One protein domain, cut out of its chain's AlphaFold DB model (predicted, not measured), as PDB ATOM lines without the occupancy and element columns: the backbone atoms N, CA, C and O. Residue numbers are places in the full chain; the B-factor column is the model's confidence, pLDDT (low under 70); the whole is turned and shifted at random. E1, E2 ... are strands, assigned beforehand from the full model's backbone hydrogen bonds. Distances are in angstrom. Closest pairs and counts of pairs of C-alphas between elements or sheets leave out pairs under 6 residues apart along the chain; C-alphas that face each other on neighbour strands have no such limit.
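This is residues 68 to 113 of the 193 residues of an uncharacterized protein of Aspergillus caelatus (UniProt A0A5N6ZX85). With little regular structure, the printed part is a thin rod: a free end with the short strand E1, then two small hairpins, E2 with E3 and E4 with E5, strung one after the other. It has 46 residues, no named helix and five strands, 15 residues in all, and its class is all strand. Each hairpin is an antiparallel sheet of two. The whole is extended, with a radius of gyration of the C-alphas of 17.0 A and spans of 55 by 19 by 8 A.

E1, residues 72 to 74, pairs with no named strand and is apart from E2, residues 84 to 86. E2 forms a hairpin with E3, residues 91 to 93, at 140 degrees; N 85 and O 92 are within hydrogen-bond range at 2.8 A. E3 is apart from E4, residues 103 to 105. E4 and E5, residues 110 to 112, form a hairpin at 141 degrees, with N 104 and O 111 at 2.8 A, within hydrogen-bond range.

E1 begins at C-alpha 72 (185.915, 156.664, 183.869) and is 6.7 A long. E2, E3 and E5 each measure 6.9 A and E4 7.0 A; E5 ends at C-alpha 112 (143.691, 155.598, 210.756).

The C-alphas farthest apart, of Gly 69 and Gly 102, are 55.2 A apart. Residues 68 to 76 stand free. The printed part has no cut, and no link is long. Residues 76 to 77 have pLDDT under 70.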
ATOM      1  N   ASP A  68     184.535 160.434 180.782       76.62
ATOM      2  CA  ASP A  68     183.826 161.732 180.793       76.62
ATOM      3  C   ASP A  68     184.789 162.939 180.693       76.62
ATOM      4  O   ASP A  68     184.546 164.030 181.198       76.62
ATOM      5  N   GLY A  69     185.980 162.741 180.117       73.31
ATOM      6  CA  GLY A  69     187.005 163.785 179.989       73.31
ATOM      7  C   GLY A  69     187.884 164.004 181.230       73.31
ATOM      8  O   GLY A  69     188.960 164.585 181.104       73.31
ATOM      9  N   GLN A  70     187.479 163.509 182.405       76.69
ATOM     10  CA  GLN A  70     188.287 163.537 183.639       76.69
ATOM     11  C   GLN A  70     188.503 162.150 184.256       76.69
ATOM     12  O   GLN A  70     189.598 161.847 184.725       76.69
ATOM     13  N   GLN A  71     187.472 161.304 184.253       77.69
ATOM     14  CA  GLN A  71     187.494 159.980 184.873       77.69
ATOM     15  C   GLN A  71     186.614 158.995 184.099       77.69
ATOM     16  O   GLN A  71     185.764 159.394 183.303       77.69
ATOM     17  N   CYS A  72     186.808 157.705 184.360       80.50
ATOM     18  CA  CYS A  72     185.915 156.664 183.869       80.50
ATOM     19  C   CYS A  72     184.651 156.610 184.732       80.50
ATOM     20  O   CYS A  72     184.735 156.394 185.941       80.50
ATOM     21  N   VAL A  73     183.492 156.793 184.111       79.06
ATOM     22  CA  VAL A  73     182.166 156.713 184.730       79.06
ATOM     23  C   VAL A  73     181.453 155.465 184.231       79.06
ATOM     24  O   VAL A  73     181.563 155.124 183.061       79.06
ATOM     25  N   ALA A  74     180.759 154.743 185.109       79.50
ATOM     26  CA  ALA A  74     180.033 153.542 184.705       79.50
ATOM     27  C   ALA A  74     178.931 153.883 183.681       79.50
ATOM     28  O   ALA A  74     178.156 154.812 183.891       79.50
ATOM     29  N   ASP A  75     178.841 153.101 182.603       70.69
ATOM     30  CA  ASP A  75     177.898 153.277 181.483       70.69
ATOM     31  C   ASP A  75     176.434 152.978 181.864       70.69
ATOM     32  O   ASP A  75     175.515 153.141 181.060       70.69
ATOM     33  N   GLY A  76     176.210 152.491 183.084       65.94
ATOM     34  CA  GLY A  76     174.928 151.990 183.555       65.94
ATOM     35  C   GLY A  76     174.392 152.753 184.758       65.94
ATOM     36  O   GLY A  76     175.133 153.223 185.620       65.94
ATOM     37  N   LYS A  77     173.059 152.796 184.851       64.88
ATOM     38  CA  LYS A  77     172.352 153.043 186.114       64.88
ATOM     39  C   LYS A  77     172.950 152.123 187.198       64.88
ATOM     40  O   LYS A  77     173.097 150.933 186.919       64.88
ATOM     41  N   PRO A  78     173.227 152.615 188.419       72.56
ATOM     42  CA  PRO A  78     173.692 151.761 189.507       72.56
ATOM     43  C   PRO A  78     172.708 150.609 189.746       72.56
ATOM     44  O   PRO A  78     171.493 150.816 189.856       72.56
ATOM     45  N   GLU A  79     173.235 149.385 189.788       79.12
ATOM     46  CA  GLU A  79     172.449 148.207 190.136       79.12
ATOM     47  C   GLU A  79     172.062 148.287 191.612       79.12
ATOM     48  O   GLU A  79     172.908 148.414 192.498       79.12
ATOM     49  N   CYS A  80     170.757 148.247 191.863       83.19
ATOM     50  CA  CYS A  80     170.204 148.257 193.205       83.19
ATOM     51  C   CYS A  80     169.897 146.819 193.642       83.19
ATOM     52  O   CYS A  80     169.419 146.039 192.816       83.19
ATOM     53  N   PRO A  81     170.147 146.458 194.915       82.50
ATOM     54  CA  PRO A  81     169.833 145.130 195.433       82.50
ATOM     55  C   PRO A  81     168.337 144.807 195.302       82.50
ATOM     56  O   PRO A  81     167.492 145.709 195.252       82.50
ATOM     57  N   ASP A  82     168.007 143.516 195.283       82.19
ATOM     58  CA  ASP A  82     166.636 143.036 195.100       82.19
ATOM     59  C   ASP A  82     165.643 143.725 196.047       82.19
ATOM     60  O   ASP A  82     165.846 143.823 197.259       82.19
ATOM     61  N   GLY A  83     164.538 144.215 195.481       76.12
ATOM     62  CA  GLY A  83     163.518 144.954 196.226       76.12
ATOM     63  C   GLY A  83     163.814 146.444 196.415       76.12
ATOM     64  O   GLY A  83     163.030 147.123 197.080       76.12
ATOM     65  N   THR A  84     164.879 146.977 195.810       83.94
ATOM     66  CA  THR A  84     165.179 148.415 195.796       83.94
ATOM     67  C   THR A  84     165.282 148.972 194.371       83.94
ATOM     68  O   THR A  84     165.628 148.265 193.427       83.94
ATOM     69  N   ALA A  85     164.929 150.242 194.187       84.25
ATOM     70  CA  ALA A  85     164.998 150.963 192.923       84.25
ATOM     71  C   ALA A  85     165.801 152.251 193.100       84.25
ATOM     72  O   ALA A  85     165.726 152.896 194.138       84.25
ATOM     73  N   PHE A  86     166.565 152.625 192.077       83.31
ATOM     74  CA  PHE A  86     167.330 153.866 192.092       83.31
ATOM     75  C   PHE A  86     166.398 155.067 191.891       83.31
ATOM     76  O   PHE A  86     165.691 155.113 190.881       83.31
ATOM     77  N   ASP A  87     166.406 156.022 192.820       83.31
ATOM     78  CA  ASP A  87     165.588 157.247 192.770       83.31
ATOM     79  C   ASP A  87     166.281 158.434 192.067       83.31
ATOM     80  O   ASP A  87     165.710 159.519 191.980       83.31
ATOM     81  N   GLY A  88     167.499 158.230 191.553       80.06
ATOM     82  CA  GLY A  88     168.352 159.278 190.980       80.06
ATOM     83  C   GLY A  88     169.520 159.682 191.885       80.06
ATOM     84  O   GLY A  88     170.506 160.216 191.383       80.06
ATOM     85  N   TYR A  89     169.450 159.370 193.182       81.06
ATOM     86  CA  TYR A  89     170.498 159.648 194.168       81.06
ATOM     87  C   TYR A  89     170.950 158.382 194.910       81.06
ATOM     88  O   TYR A  89     172.143 158.202 195.147       81.06
ATOM     89  N   GLN A  90     170.021 157.491 195.260       81.69
ATOM     90  CA  GLN A  90     170.274 156.282 196.045       81.69
ATOM     91  C   GLN A  90     169.292 155.150 195.702       81.69
ATOM     92  O   GLN A  90     168.278 155.341 195.033       81.69
ATOM     93  N   CYS A  91     169.591 153.939 196.174       86.38
ATOM     94  CA  CYS A  91     168.664 152.813 196.089       86.38
ATOM     95  C   CYS A  91     167.635 152.892 197.224       86.38
ATOM     96  O   CYS A  91     167.992 152.801 198.398       86.38
ATOM     97  N   VAL A  92     166.357 153.030 196.878       86.25
ATOM     98  CA  VAL A  92     165.234 153.095 197.823       86.25
ATOM     99  C   VAL A  92     164.367 151.848 197.731       86.25
ATOM    100  O   VAL A  92     164.264 151.227 196.679       86.25
ATOM    101  N   ASN A  93     163.729 151.452 198.833       84.44
ATOM    102  CA  ASN A  93     162.877 150.264 198.851       84.44
ATOM    103  C   ASN A  93     161.662 150.437 197.923       84.44
ATOM    104  O   ASN A  93     160.958 151.442 197.995       84.44
ATOM    105  N   ILE A  94     161.403 149.449 197.066       79.12
ATOM    106  CA  ILE A  94     160.248 149.438 196.152       79.12
ATOM    107  C   ILE A  94     158.960 149.196 196.944       79.12
ATOM    108  O   ILE A  94     157.876 149.644 196.555       79.12
ATOM    109  N   LYS A  95     159.055 148.469 198.064       74.94
ATOM    110  CA  LYS A  95     157.895 148.171 198.896       74.94
ATOM    111  C   LYS A  95     157.505 149.408 199.695       74.94
ATOM    112  O   LYS A  95     158.296 149.961 200.455       74.94
ATOM    113  N   ARG A  96     156.239 149.809 199.543       70.62
ATOM    114  CA  ARG A  96     155.616 150.798 200.426       70.62
ATOM    115  C   ARG A  96     155.630 150.278 201.871       70.62
ATOM    116  O   ARG A  96     155.488 149.068 202.053       70.62
ATOM    117  N   PRO A  97     155.763 151.160 202.877       78.44
ATOM    118  CA  PRO A  97     155.659 150.767 204.277       78.44
ATOM    119  C   PRO A  97     154.354 150.009 204.529       78.44
ATOM    120  O   PRO A  97     153.278 150.467 204.139       78.44
ATOM    121  N   GLU A  98     154.456 148.841 205.155       82.44
ATOM    122  CA  GLU A  98     153.296 148.032 205.512       82.44
ATOM    123  C   GLU A  98     152.645 148.629 206.764       82.44
ATOM    124  O   GLU A  98     153.281 148.771 207.809       82.44
ATOM    125  N   CYS A  99     151.382 149.040 206.643       87.56
ATOM    126  CA  CYS A  99     150.643 149.666 207.732       87.56
ATOM    127  C   CYS A  99     149.816 148.626 208.511       87.56
ATOM    128  O   CYS A  99     149.251 147.717 207.897       87.56
ATOM    129  N   PRO A 100     149.705 148.749 209.848       87.38
ATOM    130  CA  PRO A 100     148.897 147.838 210.654       87.38
ATOM    131  C   PRO A 100     147.409 147.866 210.247       87.38
ATOM    132  O   PRO A 100     146.935 148.865 209.687       87.38
ATOM    133  N   PRO A 101     146.632 146.805 210.554       86.38
ATOM    134  CA  PRO A 101     145.222 146.716 210.184       86.38
ATOM    135  C   PRO A 101     144.416 147.938 210.645       86.38
ATOM    136  O   PRO A 101     144.489 148.346 211.803       86.38
ATOM    137  N   GLY A 102     143.618 148.517 209.743       83.25
ATOM    138  CA  GLY A 102     142.834 149.726 210.029       83.25
ATOM    139  C   GLY A 102     143.607 151.041 209.884       83.25
ATOM    140  O   GLY A 102     143.103 152.087 210.293       83.25
ATOM    141  N   THR A 103     144.806 151.008 209.297       89.44
ATOM    142  CA  THR A 103     145.570 152.204 208.928       89.44
ATOM    143  C   THR A 103     146.018 152.151 207.463       89.44
ATOM    144  O   THR A 103     146.081 151.080 206.864       89.44
ATOM    145  N   SER A 104     146.278 153.310 206.860       88.25
ATOM    146  CA  SER A 104     146.734 153.457 205.476       88.25
ATOM    147  C   SER A 104     147.885 154.454 205.397       88.25
ATOM    148  O   SER A 104     147.908 155.432 206.144       88.25
ATOM    149  N   TYR A 105     148.850 154.214 204.511       87.25
ATOM    150  CA  TYR A 105     150.011 155.085 204.355       87.25
ATOM    151  C   TYR A 105     149.645 156.333 203.546       87.25
ATOM    152  O   TYR A 105     149.260 156.226 202.383       87.25
ATOM    153  N   ASN A 106     149.798 157.521 204.132       86.44
ATOM    154  CA  ASN A 106     149.482 158.794 203.468       86.44
ATOM    155  C   ASN A 106     150.671 159.432 202.720       86.44
ATOM    156  O   ASN A 106     150.594 160.601 202.355       86.44
ATOM    157  N   GLY A 107     151.780 158.708 202.538       82.31
ATOM    158  CA  GLY A 107     153.025 159.248 201.972       82.31
ATOM    159  C   GLY A 107     154.053 159.696 203.017       82.31
ATOM    160  O   GLY A 107     155.221 159.852 202.679       82.31
ATOM    161  N   HIS A 108     153.649 159.845 204.283       83.81
ATOM    162  CA  HIS A 108     154.546 160.195 205.391       83.81
ATOM    163  C   HIS A 108     154.423 159.222 206.569       83.81
ATOM    164  O   HIS A 108     155.432 158.818 207.141       83.81
ATOM    165  N   ALA A 109     153.201 158.814 206.916       85.44
ATOM    166  CA  ALA A 109     152.908 157.947 208.052       85.44
ATOM    167  C   ALA A 109     151.676 157.063 207.796       85.44
ATOM    168  O   ALA A 109     150.865 157.321 206.904       85.44
ATOM    169  N   CYS A 110     151.521 156.021 208.612       89.56
ATOM    170  CA  CYS A 110     150.287 155.243 208.667       89.56
ATOM    171  C   CYS A 110     149.225 156.020 209.454       89.56
ATOM    172  O   CYS A 110     149.410 156.307 210.636       89.56
ATOM    173  N   ILE A 111     148.112 156.352 208.807       89.94
ATOM    174  CA  ILE A 111     146.980 157.072 209.402       89.94
ATOM    175  C   ILE A 111     145.766 156.153 209.539       89.94
ATOM    176  O   ILE A 111     145.576 155.255 208.724       89.94
ATOM    177  N   SER A 112     144.930 156.366 210.559       86.94
ATOM    178  CA  SER A 112     143.691 155.598 210.756       86.94
ATOM    179  C   SER A 112     142.761 155.714 209.546       86.94
ATOM    180  O   SER A 112     142.482 156.816 209.081       86.94
ATOM    181  N   THR A 113     142.228 154.584 209.072       84.06
ATOM    182  CA  THR A 113     141.156 154.561 208.058       84.06
ATOM    183  C   THR A 113     139.777 154.800 208.663       84.06
ATOM    184  O   THR A 113     138.816 155.058 207.939       84.06
TER     185      THR A 113